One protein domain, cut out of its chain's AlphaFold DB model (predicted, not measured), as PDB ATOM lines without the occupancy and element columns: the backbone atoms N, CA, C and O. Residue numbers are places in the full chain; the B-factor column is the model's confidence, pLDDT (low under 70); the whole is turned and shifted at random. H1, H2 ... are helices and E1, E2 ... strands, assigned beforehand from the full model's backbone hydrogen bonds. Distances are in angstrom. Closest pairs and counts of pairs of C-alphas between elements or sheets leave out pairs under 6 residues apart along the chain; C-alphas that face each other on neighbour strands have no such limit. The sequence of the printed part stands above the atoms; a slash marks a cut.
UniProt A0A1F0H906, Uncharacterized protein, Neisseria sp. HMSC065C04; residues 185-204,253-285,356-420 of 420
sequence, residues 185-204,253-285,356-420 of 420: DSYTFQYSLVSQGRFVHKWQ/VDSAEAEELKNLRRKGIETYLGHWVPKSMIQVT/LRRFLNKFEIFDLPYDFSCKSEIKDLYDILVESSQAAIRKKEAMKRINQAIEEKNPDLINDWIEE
ATOM      1  N   ASP A 185     -31.085  -0.358 -65.372       62.72
ATOM      2  CA  ASP A 185     -30.228  -1.529 -65.614       62.72
ATOM      3  C   ASP A 185     -28.807  -1.377 -65.044       62.72
ATOM      4  O   ASP A 185     -28.020  -2.326 -65.078       62.72
ATOM      5  N   SER A 186     -28.446  -0.200 -64.508       77.06
ATOM      6  CA  SER A 186     -27.111  -0.012 -63.934       77.06
ATOM      7  C   SER A 186     -26.965  -0.770 -62.621       77.06
ATOM      8  O   SER A 186     -27.757  -0.653 -61.679       77.06
ATOM      9  N   TYR A 187     -25.855  -1.491 -62.527       82.19
ATOM     10  CA  TYR A 187     -25.445  -2.183 -61.316       82.19
ATOM     11  C   TYR A 187     -25.371  -1.242 -60.097       82.19
ATOM     12  O   TYR A 187     -25.701  -1.628 -58.974       82.19
ATOM     13  N   THR A 188     -25.016   0.028 -60.323       81.12
ATOM     14  CA  THR A 188     -24.975   1.052 -59.274       81.12
ATOM     15  C   THR A 188     -26.329   1.243 -58.598       81.12
ATOM     16  O   THR A 188     -26.404   1.278 -57.369       81.12
ATOM     17  N   PHE A 189     -27.406   1.333 -59.378       81.50
ATOM     18  CA  PHE A 189     -28.753   1.484 -58.842       81.50
ATOM     19  C   PHE A 189     -29.206   0.234 -58.086       81.50
ATOM     20  O   PHE A 189     -29.728   0.355 -56.978       81.50
ATOM     21  N   GLN A 190     -28.946  -0.952 -58.646       88.69
ATOM     22  CA  GLN A 190     -29.278  -2.238 -58.023       88.69
ATOM     23  C   GLN A 190     -28.632  -2.360 -56.639       88.69
ATOM     24  O   GLN A 190     -29.324  -2.585 -55.643       88.69
ATOM     25  N   TYR A 191     -27.319  -2.116 -56.558       87.62
ATOM     26  CA  TYR A 191     -26.587  -2.109 -55.295       87.62
ATOM     27  C   TYR A 191     -27.161  -1.090 -54.311       87.62
ATOM     28  O   TYR A 191     -27.442  -1.422 -53.156       87.62
ATOM     29  N   SER A 192     -27.357   0.153 -54.760       84.38
ATOM     30  CA  SER A 192     -27.891   1.209 -53.908       84.38
ATOM     31  C   SER A 192     -29.256   0.833 -53.348       84.38
ATOM     32  O   SER A 192     -29.441   0.984 -52.145       84.38
ATOM     33  N   LEU A 193     -30.162   0.277 -54.156       89.69
ATOM     34  CA  LEU A 193     -31.490  -0.156 -53.726       89.69
ATOM     35  C   LEU A 193     -31.420  -1.253 -52.659       89.69
ATOM     36  O   LEU A 193     -31.998  -1.101 -51.581       89.69
ATOM     37  N   VAL A 194     -30.654  -2.319 -52.912       92.94
ATOM     38  CA  VAL A 194     -30.468  -3.419 -51.951       92.94
ATOM     39  C   VAL A 194     -29.876  -2.895 -50.634       92.94
ATOM     40  O   VAL A 194     -30.313  -3.287 -49.547       92.94
ATOM     41  N   SER A 195     -28.937  -1.945 -50.713       90.44
ATOM     42  CA  SER A 195     -28.250  -1.367 -49.551       90.44
ATOM     43  C   SER A 195     -29.134  -0.496 -48.642       90.44
ATOM     44  O   SER A 195     -28.714  -0.157 -47.530       90.44
ATOM     45  N   GLN A 196     -30.355  -0.141 -49.058       91.06
ATOM     46  CA  GLN A 196     -31.282   0.663 -48.246       91.06
ATOM     47  C   GLN A 196     -31.947  -0.132 -47.113       91.06
ATOM     48  O   GLN A 196     -32.589   0.465 -46.244       91.06
ATOM     49  N   GLY A 197     -31.780  -1.456 -47.082       93.94
ATOM     50  CA  GLY A 197     -32.360  -2.325 -46.061       93.94
ATOM     51  C   GLY A 197     -31.352  -3.153 -45.267       93.94
ATOM     52  O   GLY A 197     -30.136  -3.026 -45.409       93.94
ATOM     53  N   ARG A 198     -31.902  -3.990 -44.388       95.69
ATOM     54  CA  ARG A 198     -31.223  -5.031 -43.605       95.69
ATOM     55  C   ARG A 198     -32.037  -6.316 -43.655       95.69
ATOM     56  O   ARG A 198     -33.198  -6.298 -44.059       95.69
ATOM     57  N   PHE A 199     -31.456  -7.417 -43.202       96.81
ATOM     58  CA  PHE A 199     -32.071  -8.734 -43.303       96.81
ATOM     59  C   PHE A 199     -32.469  -9.261 -41.929       96.81
ATOM     60  O   PHE A 199     -31.637  -9.351 -41.030       96.81
ATOM     61  N   VAL A 200     -33.743  -9.632 -41.773       95.81
ATOM     62  CA  VAL A 200     -34.258 -10.351 -40.602       95.81
ATOM     63  C   VAL A 200     -34.173 -11.851 -40.874       95.81
ATOM     64  O   VAL A 200     -34.979 -12.409 -41.627       95.81
ATOM     65  N   HIS A 201     -33.204 -12.517 -40.254       94.62
ATOM     66  CA  HIS A 201     -33.035 -13.964 -40.327       94.62
ATOM     67  C   HIS A 201     -33.850 -14.674 -39.247       94.62
ATOM     68  O   HIS A 201     -33.979 -14.154 -38.142       94.62
ATOM     69  N   LYS A 202     -34.352 -15.882 -39.532       92.94
ATOM     70  CA  LYS A 202     -34.959 -16.770 -38.529       92.94
ATOM     71  C   LYS A 202     -34.083 -18.002 -38.315       92.94
ATOM     72  O   LYS A 202     -34.009 -18.869 -39.182       92.94
ATOM     73  N   TRP A 203     -33.532 -18.130 -37.118       91.81
ATOM     74  CA  TRP A 203     -32.790 -19.308 -36.693       91.81
ATOM     75  C   TRP A 203     -33.734 -20.478 -36.398       91.81
ATOM     76  O   TRP A 203     -34.791 -20.311 -35.786       91.81
ATOM     77  N   GLN A 204     -33.347 -21.679 -36.836       89.62
ATOM     78  CA  GLN A 204     -34.150 -22.896 -36.648       89.62
ATOM     79  C   GLN A 204     -33.742 -23.707 -35.414       89.62
ATOM     80  O   GLN A 204     -34.526 -24.531 -34.949       89.62
ATOM     81  N   VAL A 253     -41.413 -16.121 -21.372       72.62
ATOM     82  CA  VAL A 253     -42.260 -15.000 -21.810       72.62
ATOM     83  C   VAL A 253     -41.641 -14.344 -23.048       72.62
ATOM     84  O   VAL A 253     -40.440 -14.074 -23.063       72.62
ATOM     85  N   ASP A 254     -42.458 -14.099 -24.076       68.81
ATOM     86  CA  ASP A 254     -42.009 -13.480 -25.326       68.81
ATOM     87  C   ASP A 254     -41.306 -12.143 -25.038       68.81
ATOM     88  O   ASP A 254     -41.843 -11.274 -24.346       68.81
ATOM     89  N   SER A 255     -40.089 -11.966 -25.565       81.19
ATOM     90  CA  SER A 255     -39.391 -10.684 -25.461       81.19
ATOM     91  C   SER A 255     -40.064  -9.658 -26.380       81.19
ATOM     92  O   SER A 255     -40.497  -9.982 -27.491       81.19
ATOM     93  N   ALA A 256     -40.126  -8.395 -25.948       84.44
ATOM     94  CA  ALA A 256     -40.600  -7.306 -26.808       84.44
ATOM     95  C   ALA A 256     -39.783  -7.231 -28.117       84.44
ATOM     96  O   ALA A 256     -40.346  -7.040 -29.194       84.44
ATOM     97  N   GLU A 257     -38.473  -7.488 -28.022       87.38
ATOM     98  CA  GLU A 257     -37.549  -7.590 -29.156       87.38
ATOM     99  C   GLU A 257     -37.978  -8.682 -30.158       87.38
ATOM    100  O   GLU A 257     -37.992  -8.447 -31.367       87.38
ATOM    101  N   ALA A 258     -38.381  -9.868 -29.689       87.38
ATOM    102  CA  ALA A 258     -38.814 -10.971 -30.549       87.38
ATOM    103  C   ALA A 258     -40.086 -10.629 -31.332       87.38
ATOM    104  O   ALA A 258     -40.180 -10.922 -32.529       87.38
ATOM    105  N   GLU A 259     -41.067 -10.013 -30.670       89.00
ATOM    106  CA  GLU A 259     -42.326  -9.635 -31.312       89.00
ATOM    107  C   GLU A 259     -42.113  -8.494 -32.319       89.00
ATOM    108  O   GLU A 259     -42.673  -8.535 -33.417       89.00
ATOM    109  N   GLU A 260     -41.235  -7.532 -32.022       90.06
ATOM    110  CA  GLU A 260     -40.848  -6.494 -32.982       90.06
ATOM    111  C   GLU A 260     -40.189  -7.099 -34.233       90.06
ATOM    112  O   GLU A 260     -40.625  -6.834 -35.357       90.06
ATOM    113  N   LEU A 261     -39.211  -7.996 -34.061       91.94
ATOM    114  CA  LEU A 261     -38.519  -8.669 -35.168       91.94
ATOM    115  C   LEU A 261     -39.468  -9.509 -36.033       91.94
ATOM    116  O   LEU A 261     -39.400  -9.498 -37.266       91.94
ATOM    117  N   LYS A 262     -40.403 -10.214 -35.399       91.31
ATOM    118  CA  LYS A 262     -41.450 -10.977 -36.084       91.31
ATOM    119  C   LYS A 262     -42.391 -10.067 -36.875       91.31
ATOM    120  O   LYS A 262     -42.791 -10.425 -37.986       91.31
ATOM    121  N   ASN A 263     -42.725  -8.892 -36.342       91.88
ATOM    122  CA  ASN A 263     -43.542  -7.903 -37.040       91.88
ATOM    123  C   ASN A 263     -42.796  -7.256 -38.212       91.88
ATOM    124  O   ASN A 263     -43.386  -7.114 -39.284       91.88
ATOM    125  N   LEU A 264     -41.499  -6.970 -38.074       93.00
ATOM    126  CA  LEU A 264     -40.647  -6.531 -39.184       93.00
ATOM    127  C   LEU A 264     -40.621  -7.561 -40.309       93.00
ATOM    128  O   LEU A 264     -40.895  -7.230 -41.461       93.00
ATOM    129  N   ARG A 265     -40.410  -8.837 -39.971       92.94
ATOM    130  CA  ARG A 265     -40.430  -9.936 -40.939       92.94
ATOM    131  C   ARG A 265     -41.744  -9.990 -41.729       92.94
ATOM    132  O   ARG A 265     -41.723 -10.163 -42.941       92.94
ATOM    133  N   ARG A 266     -42.898  -9.797 -41.077       92.25
ATOM    134  CA  ARG A 266     -44.211  -9.771 -41.759       92.25
ATOM    135  C   ARG A 266     -44.332  -8.634 -42.778       92.25
ATOM    136  O   ARG A 266     -45.043  -8.796 -43.768       92.25
ATOM    137  N   LYS A 267     -43.650  -7.512 -42.541       93.56
ATOM    138  CA  LYS A 267     -43.649  -6.332 -43.417       93.56
ATOM    139  C   LYS A 267     -42.533  -6.353 -44.476       93.56
ATOM    140  O   LYS A 267     -42.622  -5.590 -45.433       93.56
ATOM    141  N   GLY A 268     -41.527  -7.214 -44.313       94.88
ATOM    142  CA  GLY A 268     -40.379  -7.362 -45.210       94.88
ATOM    143  C   GLY A 268     -40.595  -8.295 -46.404       94.88
ATOM    144  O   GLY A 268     -41.603  -9.009 -46.505       94.88
ATOM    145  N   ILE A 269     -39.612  -8.297 -47.300       96.44
ATOM    146  CA  ILE A 269     -39.574  -9.081 -48.543       96.44
ATOM    147  C   ILE A 269     -38.685 -10.300 -48.323       96.44
ATOM    148  O   ILE A 269     -37.572 -10.162 -47.833       96.44
ATOM    149  N   GLU A 270     -39.181 -11.495 -48.623       95.31
ATOM    150  CA  GLU A 270     -38.432 -12.733 -48.400       95.31
ATOM    151  C   GLU A 270     -37.310 -12.891 -49.437       95.31
ATOM    152  O   GLU A 270     -37.521 -12.663 -50.621       95.31
ATOM    153  N   THR A 271     -36.114 -13.258 -48.974       95.50
ATOM    154  CA  THR A 271     -34.914 -13.511 -49.785       95.50
ATOM    155  C   THR A 271     -34.163 -14.720 -49.219       95.50
ATOM    156  O   THR A 271     -34.449 -15.167 -48.102       95.50
ATOM    157  N   TYR A 272     -33.140 -15.208 -49.925       93.94
ATOM    158  CA  TYR A 272     -32.278 -16.284 -49.420       93.94
ATOM    159  C   TYR A 272     -31.454 -15.889 -48.177       93.94
ATOM    160  O   TYR A 272     -31.038 -16.759 -47.414       93.94
ATOM    161  N   LEU A 273     -31.259 -14.589 -47.922       94.94
ATOM    162  CA  LEU A 273     -30.596 -14.069 -46.719       94.94
ATOM    163  C   LEU A 273     -31.550 -13.923 -45.516       94.94
ATOM    164  O   LEU A 273     -31.119 -13.753 -44.376       94.94
ATOM    165  N   GLY A 274     -32.862 -14.015 -45.730       95.44
ATOM    166  CA  GLY A 274     -33.888 -13.685 -44.743       95.44
ATOM    167  C   GLY A 274     -34.861 -12.653 -45.297       95.44
ATOM    168  O   GLY A 274     -34.971 -12.479 -46.506       95.44
ATOM    169  N   HIS A 275     -35.606 -11.968 -44.432       96.69
ATOM    170  CA  HIS A 275     -36.539 -10.943 -44.899       96.69
ATOM    171  C   HIS A 275     -35.851  -9.582 -44.956       96.69
ATOM    172  O   HIS A 275     -35.482  -9.040 -43.915       96.69
ATOM    173  N   TRP A 276     -35.701  -9.033 -46.155       97.62
ATOM    174  CA  TRP A 276     -35.219  -7.678 -46.359       97.62
ATOM    175  C   TRP A 276     -36.253  -6.670 -45.851       97.62
ATOM    176  O   TRP A 276     -37.446  -6.760 -46.164       97.62
ATOM    177  N   VAL A 277     -35.794  -5.719 -45.045       96.38
ATOM    178  CA  VAL A 277     -36.596  -4.643 -44.463       96.38
ATOM    179  C   VAL A 277     -35.867  -3.303 -44.618       96.38
ATOM    180  O   VAL A 277     -34.666  -3.246 -44.352       96.38
ATOM    181  N   PRO A 278     -36.565  -2.221 -45.007       95.12
ATOM    182  CA  PRO A 278     -36.015  -0.867 -45.018       95.12
ATOM    183  C   PRO A 278     -35.383  -0.485 -43.678       95.12
ATOM    184  O   PRO A 278     -35.947  -0.770 -42.617       95.12
ATOM    185  N   LYS A 279     -34.234   0.199 -43.712       92.50
ATOM    186  CA  LYS A 279     -33.523   0.646 -42.503       92.50
ATOM    187  C   LYS A 279     -34.391   1.531 -41.607       92.50
ATOM    188  O   LYS A 279     -34.339   1.366 -40.392       92.50
ATOM    189  N   SER A 280     -35.222   2.407 -42.176       90.38
ATOM    190  CA  SER A 280     -36.087   3.313 -41.405       90.38
ATOM    191  C   SER A 280     -37.207   2.608 -40.637       90.38
ATOM    192  O   SER A 280     -37.761   3.175 -39.698       90.38
ATOM    193  N   MET A 281     -37.524   1.356 -40.981       91.19
ATOM    194  CA  MET A 281     -38.516   0.563 -40.255       91.19
ATOM    195  C   MET A 281     -37.954  -0.082 -38.985       91.19
ATOM    196  O   MET A 281     -38.728  -0.548 -38.154       91.19
ATOM    197  N   ILE A 282     -36.631  -0.146 -38.829       89.81
ATOM    198  CA  ILE A 282     -35.978  -0.883 -37.747       89.81
ATOM    199  C   ILE A 282     -35.842   0.032 -36.528       89.81
ATOM    200  O   ILE A 282     -35.001   0.928 -36.516       89.81
ATOM    201  N   GLN A 283     -36.636  -0.224 -35.487       81.69
ATOM    202  CA  GLN A 283     -36.588   0.505 -34.211       81.69
ATOM    203  C   GLN A 283     -36.106  -0.377 -33.045       81.69
ATOM    204  O   GLN A 283     -36.170   0.020 -31.882       81.69
ATOM    205  N   VAL A 284     -35.559  -1.553 -33.376       77.62
ATOM    206  CA  VAL A 284     -35.269  -2.616 -32.416       77.62
ATOM    207  C   VAL A 284     -34.217  -2.169 -31.412       77.62
ATOM    208  O   VAL A 284     -33.053  -1.940 -31.754       77.62
ATOM    209  N   THR A 285     -34.618  -2.105 -30.146       74.12
ATOM    210  CA  THR A 285     -33.718  -1.837 -29.022       74.12
ATOM    211  C   THR A 285     -33.331  -3.147 -28.345       74.12
ATOM    212  O   THR A 285     -34.171  -3.899 -27.855       74.12
ATOM    213  N   LEU A 356     -27.405 -16.929 -27.237       91.19
ATOM    214  CA  LEU A 356     -28.525 -16.929 -26.305       91.19
ATOM    215  C   LEU A 356     -29.712 -16.118 -26.855       91.19
ATOM    216  O   LEU A 356     -30.855 -16.573 -26.776       91.19
ATOM    217  N   ARG A 357     -29.443 -14.982 -27.510       90.06
ATOM    218  CA  ARG A 357     -30.446 -14.172 -28.223       90.06
ATOM    219  C   ARG A 357     -31.125 -14.956 -29.337       90.06
ATOM    220  O   ARG A 357     -32.333 -14.829 -29.507       90.06
ATOM    221  N   ARG A 358     -30.396 -15.816 -30.057       91.06
ATOM    222  CA  ARG A 358     -30.993 -16.699 -31.078       91.06
ATOM    223  C   ARG A 358     -32.016 -17.665 -30.488       91.06
ATOM    224  O   ARG A 358     -32.999 -17.958 -31.156       91.06
ATOM    225  N   PHE A 359     -31.834 -18.126 -29.252       91.31
ATOM    226  CA  PHE A 359     -32.842 -18.951 -28.582       91.31
ATOM    227  C   PHE A 359     -34.018 -18.132 -28.051       91.31
ATOM    228  O   PHE A 359     -35.158 -18.560 -28.221       91.31
ATOM    229  N   LEU A 360     -33.745 -16.968 -27.452       90.94
ATOM    230  CA  LEU A 360     -34.773 -16.083 -26.901       90.94
ATOM    231  C   LEU A 360     -35.670 -15.508 -28.004       90.94
ATOM    232  O   LEU A 360     -36.886 -15.671 -27.977       90.94
ATOM    233  N   ASN A 361     -35.061 -14.865 -28.999       89.75
ATOM    234  CA  ASN A 361     -35.781 -14.107 -30.015       89.75
ATOM    235  C   ASN A 361     -36.106 -14.936 -31.257       89.75
ATOM    236  O   ASN A 361     -37.031 -14.589 -31.983       89.75
ATOM    237  N   LYS A 362     -35.329 -15.990 -31.558       89.94
ATOM    238  CA  LYS A 362     -35.334 -16.745 -32.837       89.94
ATOM    239  C   LYS A 362     -34.991 -15.934 -34.083       89.94
ATOM    240  O   LYS A 362     -34.738 -16.528 -35.130       89.94
ATOM    241  N   PHE A 363     -34.959 -14.612 -33.986       90.69
ATOM    242  CA  PHE A 363     -34.683 -13.704 -35.084       90.69
ATOM    243  C   PHE A 363     -33.425 -12.878 -34.811       90.69
ATOM    244  O   PHE A 363     -33.113 -12.574 -33.662       90.69
ATOM    245  N   GLU A 364     -32.712 -12.521 -35.874       91.06
ATOM    246  CA  GLU A 364     -31.522 -11.667 -35.829       91.06
ATOM    247  C   GLU A 364     -31.531 -10.726 -37.038       91.06
ATOM    248  O   GLU A 364     -31.966 -11.123 -38.120       91.06
ATOM    249  N   ILE A 365     -31.076  -9.485 -36.846       92.94
ATOM    250  CA  ILE A 365     -30.890  -8.515 -37.932       92.94
ATOM    251  C   ILE A 365     -29.413  -8.458 -38.289       92.94
ATOM    252  O   ILE A 365     -28.577  -8.314 -37.398       92.94
ATOM    253  N   PHE A 366     -29.105  -8.486 -39.581       92.69
ATOM    254  CA  PHE A 366     -27.759  -8.238 -40.082       92.69
ATOM    255  C   PHE A 366     -27.771  -7.325 -41.314       92.69
ATOM    256  O   PHE A 366     -28.782  -7.198 -42.014       92.69
ATOM    257  N   ASP A 367     -26.656  -6.629 -41.527       92.88
ATOM    258  CA  ASP A 367     -26.428  -5.775 -42.694       92.88
ATOM    259  C   ASP A 367     -26.192  -6.614 -43.962       92.88
ATOM    260  O   ASP A 367     -25.933  -7.812 -43.891       92.88
ATOM    261  N   LEU A 368     -26.281  -5.981 -45.134       93.25
ATOM    262  CA  LEU A 368     -25.909  -6.604 -46.406       93.25
ATOM    263  C   LEU A 368     -24.465  -7.144 -46.324       93.25
ATOM    264  O   LEU A 368     -23.554  -6.349 -46.092       93.25
ATOM    265  N   PRO A 369     -24.234  -8.460 -46.506       93.06
ATOM    266  CA  PRO A 369     -22.897  -9.046 -46.373       93.06
ATOM    267  C   PRO A 369     -22.010  -8.821 -47.607       93.06
ATOM    268  O   PRO A 369     -20.852  -9.224 -47.604       93.06
ATOM    269  N   TYR A 370     -22.562  -8.213 -48.655       90.75
ATOM    270  CA  TYR A 370     -21.921  -8.002 -49.944       90.75
ATOM    271  C   TYR A 370     -21.536  -6.539 -50.119       90.75
ATOM    272  O   TYR A 370     -22.321  -5.638 -49.811       90.75
ATOM    273  N   ASP A 371     -20.337  -6.307 -50.642       81.62
ATOM    274  CA  ASP A 371     -19.913  -4.982 -51.073       81.62
ATOM    275  C   ASP A 371     -20.190  -4.773 -52.571       81.62
ATOM    276  O   ASP A 371     -20.758  -5.625 -53.258       81.62
ATOM    277  N   PHE A 372     -19.809  -3.605 -53.089       79.44
ATOM    278  CA  PHE A 372     -20.032  -3.247 -54.488       79.44
ATOM    279  C   PHE A 372     -19.286  -4.161 -55.476       79.44
ATOM    280  O   PHE A 372     -19.640  -4.190 -56.646       79.44
ATOM    281  N   SER A 373     -18.270  -4.917 -55.063       78.69
ATOM    282  CA  SER A 373     -17.558  -5.832 -55.964       78.69
ATOM    283  C   SER A 373     -18.325  -7.139 -56.225       78.69
ATOM    284  O   SER A 373     -18.108  -7.782 -57.254       78.69
ATOM    285  N   CYS A 374     -19.274  -7.500 -55.357       87.69
ATOM    286  CA  CYS A 374     -20.075  -8.728 -55.425       87.69
ATOM    287  C   CYS A 374     -21.237  -8.628 -56.433       87.69
ATOM    288  O   CYS A 374     -22.414  -8.705 -56.071       87.69
ATOM    289  N   LYS A 375     -20.918  -8.416 -57.719       88.62
ATOM    290  CA  LYS A 375     -21.915  -8.122 -58.764       88.62
ATOM    291  C   LYS A 375     -23.014  -9.178 -58.894       88.62
ATOM    292  O   LYS A 375     -24.179  -8.815 -59.038       88.62
ATOM    293  N   SER A 376     -22.646 -10.460 -58.862       92.19
ATOM    294  CA  SER A 376     -23.599 -11.562 -59.044       92.19
ATOM    295  C   SER A 376     -24.593 -11.614 -57.891       92.19
ATOM    296  O   SER A 376     -25.796 -11.613 -58.109       92.19
ATOM    297  N   GLU A 377     -24.093 -11.589 -56.660       95.25
ATOM    298  CA  GLU A 377     -24.897 -11.745 -55.452       95.25
ATOM    299  C   GLU A 377     -25.852 -10.567 -55.248       95.25
ATOM    300  O   GLU A 377     -26.999 -10.749 -54.833       95.25
ATOM    301  N   ILE A 378     -25.392  -9.355 -55.568       93.69
ATOM    302  CA  ILE A 378     -26.210  -8.142 -55.534       93.69
ATOM    303  C   ILE A 378     -27.300  -8.187 -56.599       93.69
ATOM    304  O   ILE A 378     -28.440  -7.837 -56.294       93.69
ATOM    305  N   LYS A 379     -26.971  -8.626 -57.819       93.00
ATOM    306  CA  LYS A 379     -27.959  -8.775 -58.887       93.00
ATOM    307  C   LYS A 379     -29.015  -9.813 -58.511       93.00
ATOM    308  O   LYS A 379     -30.198  -9.505 -58.579       93.00
ATOM    309  N   ASP A 380     -28.603 -10.976 -58.015       95.56
ATOM    310  CA  ASP A 380     -29.524 -12.028 -57.577       95.56
ATOM    311  C   ASP A 380     -30.455 -11.530 -56.460       95.56
ATOM    312  O   ASP A 380     -31.658 -11.786 -56.476       95.56
ATOM    313  N   LEU A 381     -29.926 -10.777 -55.484       96.50
ATOM    314  CA  LEU A 381     -30.755 -10.156 -54.447       96.50
ATOM    315  C   LEU A 381     -31.726  -9.134 -55.023       96.50
ATOM    316  O   LEU A 381     -32.893  -9.132 -54.636       96.50
ATOM    317  N   TYR A 382     -31.250  -8.254 -55.901       95.12
ATOM    318  CA  TYR A 382     -32.081  -7.248 -56.545       95.12
ATOM    319  C   TYR A 382     -33.232  -7.904 -57.313       95.12
ATOM    320  O   TYR A 382     -34.389  -7.564 -57.063       95.12
ATOM    321  N   ASP A 383     -32.933  -8.891 -58.156       94.81
ATOM    322  CA  ASP A 383     -33.918  -9.607 -58.966       94.81
ATOM    323  C   ASP A 383     -34.977 -10.271 -58.070       94.81
ATOM    324  O   ASP A 383     -36.174 -10.092 -58.295       94.81
ATOM    325  N   ILE A 384     -34.566 -10.919 -56.971       95.88
ATOM    326  CA  ILE A 384     -35.496 -11.501 -55.988       95.88
ATOM    327  C   ILE A 384     -36.381 -10.434 -55.337       95.88
ATOM    328  O   ILE A 384     -37.579 -10.666 -55.144       95.88
ATOM    329  N   LEU A 385     -35.816  -9.280 -54.961       95.38
ATOM    330  CA  LEU A 385     -36.582  -8.197 -54.341       95.38
ATOM    331  C   LEU A 385     -37.638  -7.649 -55.302       95.38
ATOM    332  O   LEU A 385     -38.781  -7.463 -54.880       95.38
ATOM    333  N   VAL A 386     -37.268  -7.430 -56.567       93.31
ATOM    334  CA  VAL A 386     -38.156  -6.926 -57.622       93.31
ATOM    335  C   VAL A 386     -39.230  -7.950 -57.971       93.31
ATOM    336  O   VAL A 386     -40.417  -7.630 -57.964       93.31
ATOM    337  N   GLU A 387     -38.850  -9.201 -58.220       94.50
ATOM    338  CA  GLU A 387     -39.794 -10.271 -58.540       94.50
ATOM    339  C   GLU A 387     -40.808 -10.448 -57.403       94.50
ATOM    340  O   GLU A 387     -42.023 -10.424 -57.619       94.50
ATOM    341  N   SER A 388     -40.322 -10.528 -56.161       93.38
ATOM    342  CA  SER A 388     -41.176 -10.675 -54.982       93.38
ATOM    343  C   SER A 388     -42.080  -9.461 -54.768       93.38
ATOM    344  O   SER A 388     -43.246  -9.615 -54.380       93.38
ATOM    345  N   SER A 389     -41.573  -8.244 -54.999       92.56
ATOM    346  CA  SER A 389     -42.363  -7.021 -54.851       92.56
ATOM    347  C   SER A 389     -43.425  -6.890 -55.937       92.56
ATOM    348  O   SER A 389     -44.489  -6.336 -55.652       92.56
ATOM    349  N   GLN A 390     -43.201  -7.424 -57.139       89.88
ATOM    350  CA  GLN A 390     -44.129  -7.381 -58.271       89.88
ATOM    351  C   GLN A 390     -45.164  -8.514 -58.242       89.88
ATOM    352  O   GLN A 390     -46.349  -8.243 -58.445       89.88
ATOM    353  N   ALA A 391     -44.772  -9.739 -57.889       90.00
ATOM    354  CA  ALA A 391     -45.649 -10.913 -57.893       90.00
ATOM    355  C   ALA A 391     -46.735 -10.889 -56.799       90.00
ATOM    356  O   ALA A 391     -47.801 -11.487 -56.947       90.00
ATOM    357  N   ALA A 392     -46.501 -10.195 -55.679       87.38
ATOM    358  CA  ALA A 392     -47.435 -10.200 -54.553       87.38
ATOM    359  C   ALA A 392     -48.756  -9.465 -54.867       87.38
ATOM    360  O   ALA A 392     -48.741  -8.272 -55.171       87.38
ATOM    361  N   ILE A 393     -49.904 -10.138 -54.690       84.62
ATOM    362  CA  ILE A 393     -51.247  -9.533 -54.839       84.62
ATOM    363  C   ILE A 393     -51.456  -8.411 -53.813       84.62
ATOM    364  O   ILE A 393     -51.886  -7.311 -54.146       84.62
ATOM    365  N   ARG A 394     -51.124  -8.679 -52.544       87.62
ATOM    366  CA  ARG A 394     -51.167  -7.687 -51.465       87.62
ATOM    367  C   ARG A 394     -49.752  -7.206 -51.172       87.62
ATOM    368  O   ARG A 394     -48.961  -7.941 -50.582       87.62
ATOM    369  N   LYS A 395     -49.448  -5.965 -51.556       89.94
ATOM    370  CA  LYS A 395     -48.132  -5.361 -51.323       89.94
ATOM    371  C   LYS A 395     -47.915  -5.105 -49.832       89.94
ATOM    372  O   LYS A 395     -48.690  -4.387 -49.195       89.94
ATOM    373  N   LYS A 396     -46.857  -5.700 -49.282       92.12
ATOM    374  CA  LYS A 396     -46.338  -5.357 -47.953       92.12
ATOM    375  C   LYS A 396     -45.710  -3.967 -47.994       92.12
ATOM    376  O   LYS A 396     -45.328  -3.503 -49.062       92.12
ATOM    377  N   GLU A 397     -45.542  -3.356 -46.828       92.00
ATOM    378  CA  GLU A 397     -44.939  -2.028 -46.698       92.00
ATOM    379  C   GLU A 397     -43.610  -1.924 -47.457       92.00
ATOM    380  O   GLU A 397     -43.513  -1.139 -48.391       92.00
ATOM    381  N   ALA A 398     -42.646  -2.810 -47.178       94.38
ATOM    382  CA  ALA A 398     -41.352  -2.818 -47.864       94.38
ATOM    383  C   ALA A 398     -41.466  -2.947 -49.398       94.38
ATOM    384  O   ALA A 398     -40.685  -2.341 -50.124       94.38
ATOM    385  N   MET A 399     -42.457  -3.703 -49.895       95.19
ATOM    386  CA  MET A 399     -42.695  -3.873 -51.336       95.19
ATOM    387  C   MET A 399     -43.203  -2.587 -51.979       95.19
ATOM    388  O   MET A 399     -42.780  -2.264 -53.083       95.19
ATOM    389  N   LYS A 400     -44.091  -1.850 -51.298       93.75
ATOM    390  CA  LYS A 400     -44.570  -0.552 -51.786       93.75
ATOM    391  C   LYS A 400     -43.406   0.428 -51.929       93.75
ATOM    392  O   LYS A 400     -43.266   1.040 -52.981       93.75
ATOM    393  N   ARG A 401     -42.531   0.484 -50.916       92.75
ATOM    394  CA  ARG A 401     -41.367   1.381 -50.916       92.75
ATOM    395  C   ARG A 401     -40.362   1.060 -52.010       92.75
ATOM    396  O   ARG A 401     -39.900   1.968 -52.689       92.75
ATOM    397  N   ILE A 402     -40.052  -0.226 -52.213       92.31
ATOM    398  CA  ILE A 402     -39.198  -0.650 -53.332       92.31
ATOM    399  C   ILE A 402     -39.830  -0.263 -54.669       92.31
ATOM    400  O   ILE A 402     -39.144   0.301 -55.511       92.31
ATOM    401  N   ASN A 403     -41.121  -0.540 -54.865       91.44
ATOM    402  CA  ASN A 403     -41.776  -0.250 -56.138       91.44
ATOM    403  C   ASN A 403     -41.767   1.252 -56.449       91.44
ATOM    404  O   ASN A 403     -41.410   1.616 -57.564       91.44
ATOM    405  N   GLN A 404     -42.058   2.110 -55.464       88.56
ATOM    406  CA  GLN A 404     -41.962   3.563 -55.635       88.56
ATOM    407  C   GLN A 404     -40.523   4.000 -55.936       88.56
ATOM    408  O   GLN A 404     -40.290   4.765 -56.863       88.56
ATOM    409  N   ALA A 405     -39.536   3.476 -55.205       87.19
ATOM    410  CA  ALA A 405     -38.131   3.793 -55.443       87.19
ATOM    411  C   ALA A 405     -37.645   3.376 -56.841       87.19
ATOM    412  O   ALA A 405     -36.789   4.046 -57.419       87.19
ATOM    413  N   ILE A 406     -38.185   2.286 -57.393       87.06
ATOM    414  CA  ILE A 406     -37.925   1.849 -58.770       87.06
ATOM    415  C   ILE A 406     -38.609   2.783 -59.770       87.06
ATOM    416  O   ILE A 406     -37.959   3.241 -60.706       87.06
ATOM    417  N   GLU A 407     -39.889   3.095 -59.558       85.12
ATOM    418  CA  GLU A 407     -40.684   3.962 -60.434       85.12
ATOM    419  C   GLU A 407     -40.102   5.381 -60.517       85.12
ATOM    420  O   GLU A 407     -39.869   5.904 -61.607       85.12
ATOM    421  N   GLU A 408     -39.758   5.965 -59.370       78.94
ATOM    422  CA  GLU A 408     -39.148   7.294 -59.263       78.94
ATOM    423  C   GLU A 408     -37.628   7.282 -59.472       78.94
ATOM    424  O   GLU A 408     -36.982   8.334 -59.504       78.94
ATOM    425  N   LYS A 409     -37.028   6.093 -59.628       76.62
ATOM    426  CA  LYS A 409     -35.581   5.902 -59.802       76.62
ATOM    427  C   LYS A 409     -34.771   6.591 -58.694       76.62
ATOM    428  O   LYS A 409     -33.745   7.239 -58.951       76.62
ATOM    429  N   ASN A 410     -35.242   6.445 -57.460       76.12
ATOM    430  CA  ASN A 410     -34.677   7.054 -56.267       76.12
ATOM    431  C   ASN A 410     -34.701   6.064 -55.085       76.12
ATOM    432  O   ASN A 410     -35.726   5.938 -54.413       76.12
ATOM    433  N   PRO A 411     -33.581   5.371 -54.800       81.25
ATOM    434  CA  PRO A 411     -33.508   4.410 -53.702       81.25
ATOM    435  C   PRO A 411     -33.801   5.006 -52.325       81.25
ATOM    436  O   PRO A 411     -34.272   4.283 -51.453       81.25
ATOM    437  N   ASP A 412     -33.556   6.298 -52.106       75.94
ATOM    438  CA  ASP A 412     -33.700   6.905 -50.777       75.94
ATOM    439  C   ASP A 412     -35.165   6.991 -50.313       75.94
ATOM    440  O   ASP A 412     -35.440   6.928 -49.112       75.94
ATOM    441  N   LEU A 413     -36.122   6.958 -51.250       81.00
ATOM    442  CA  LEU A 413     -37.560   6.867 -50.951       81.00
ATOM    443  C   LEU A 413     -37.927   5.622 -50.135       81.00
ATOM    444  O   LEU A 413     -38.941   5.602 -49.439       81.00
ATOM    445  N   ILE A 414     -37.081   4.586 -50.163       88.19
ATOM    446  CA  ILE A 414     -37.237   3.409 -49.304       88.19
ATOM    447  C   ILE A 414     -37.269   3.804 -47.825       88.19
ATOM    448  O   ILE A 414     -38.037   3.239 -47.035       88.19
ATOM    449  N   ASN A 415     -36.421   4.757 -47.443       85.19
ATOM    450  CA  ASN A 415     -36.242   5.160 -46.059       85.19
ATOM    451  C   ASN A 415     -36.988   6.453 -45.706       85.19
ATOM    452  O   ASN A 415     -37.441   6.547 -44.565       85.19
ATOM    453  N   ASP A 416     -37.219   7.339 -46.677       78.25
ATOM    454  CA  ASP A 416     -37.938   8.617 -46.520       78.25
ATOM    455  C   ASP A 416     -39.457   8.518 -46.745       78.25
ATOM    456  O   ASP A 416     -40.147   9.524 -46.897       78.25
ATOM    457  N   TRP A 417     -39.988   7.297 -46.765       72.00
ATOM    458  CA  TRP A 417     -41.396   7.019 -47.021       72.00
ATOM    459  C   TRP A 417     -42.343   7.809 -46.112       72.00
ATOM    460  O   TRP A 417     -42.342   7.648 -44.886       72.00
ATOM    461  N   ILE A 418     -43.202   8.599 -46.750       60.69
ATOM    462  CA  ILE A 418     -44.343   9.268 -46.135       60.69
ATOM    463  C   ILE A 418     -45.567   8.418 -46.473       60.69
ATOM    464  O   ILE A 418     -45.848   8.167 -47.640       60.69
ATOM    465  N   GLU A 419     -46.256   7.921 -45.449       56.88
ATOM    466  CA  GLU A 419     -47.516   7.202 -45.640       56.88
ATOM    467  C   GLU A 419     -48.575   8.228 -46.076       56.88
ATOM    468  O   GLU A 419     -48.885   9.140 -45.307       56.88
ATOM    469  N   GLU A 420     -49.040   8.133 -47.327       48.84
ATOM    470  CA  GLU A 420     -50.159   8.938 -47.853       48.84
ATOM    471  C   GLU A 420     -51.505   8.569 -47.223       48.84
ATOM    472  O   GLU A 420     -51.792   7.350 -47.079       48.84
TER     473      GLU A 420
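Overview. This is residues 185 to 204, 253 to 285 and 356 to 420 of the 420 residues of an uncharacterized protein of Neisseria sp. HMSC065C04 (UniProt A0A1F0H906). A small, twisted sheet of four strands makes the middle, with H2 crossing one of its faces and H3 beside H2 at one end of the domain. Toward the other end H1, H4, H5 and H6 gather as a cluster in which H4 touches H1 and H5, and H6 touches H1 and H5. The 118 printed residues hold six named helices and four named strands, in the order H1 E1 H2 E2 E3 H3 E4 H4 H5 H6, and the class is mixed. The sheet's order is E2 E3 E1 E4, antiparallel throughout. The whole is compact, with a radius of gyration of the C-alphas of 14.2 A and spans of 47 by 36 by 25 A.

Arrangement. Begin at E3, residues 274 to 278. It forms a hairpin with E2, residues 269 to 271; look for N 269 and O 276 within hydrogen-bond range at 2.9 A. E1, residues 197 to 202, is its other neighbour, with N 200 and O 275 at 2.8 A. E4, residues 363 to 366, is an edge strand beside E1, with N 201 and O 364 at 2.8 A. H2, residues 256 to 267, is on the sheet at a height of 8.6 A, over E1 and E4, and runs across the strands at 67 degrees to E1 on the local plane. With its residues 257 to 261 alone, H2 touches H3, residues 356 to 361; C-alphas 258 and 361 are closest, 4.4 A. H5, residues 397 to 407, is on the opposite face from H2, over none of the strands. H4, residues 375 to 391, only grazes the sheet and touches H5, C-alphas 389 and 399 being closest at 4.7 A; they are only just about perpendicular, at 71 degrees. H1, residues 187 to 194, touches H4 at a steep tilt of 58 degrees, closest at C-alphas 190 and 382, 5.9 A. H6, residues 411 to 414, touches H5, closest at C-alphas 401 and 414, 4.9 A. Every O i to N i+4 pair is within hydrogen-bond range in H1 to H5; H6 is too short for one.

Along the chain. Find C-alpha 187 at (-25.445, -2.183, -61.316), where H1 begins; it is 10.7 A long. E1 measures 16.5 A, H2 16.9 A, E3 13.0 A, E4 10.1 A and H5 15.6 A. H4, the longest helix, runs 23.9 A to C-alpha 391 at (-45.649, -10.913, -57.893). H6 ends at C-alpha 414, (-37.237, 3.409, -49.304).

Size, cuts and confidence. C-alphas 185 and 253 are farthest apart, 47.4 A. Residues 205 to 252 and 286 to 355 are not printed, leaving C-alpha gaps of 18.7 A and 16.2 A. Of the links printed whole, none is long. Confidence is under 70 at residues 185, 254 and 418 to 420.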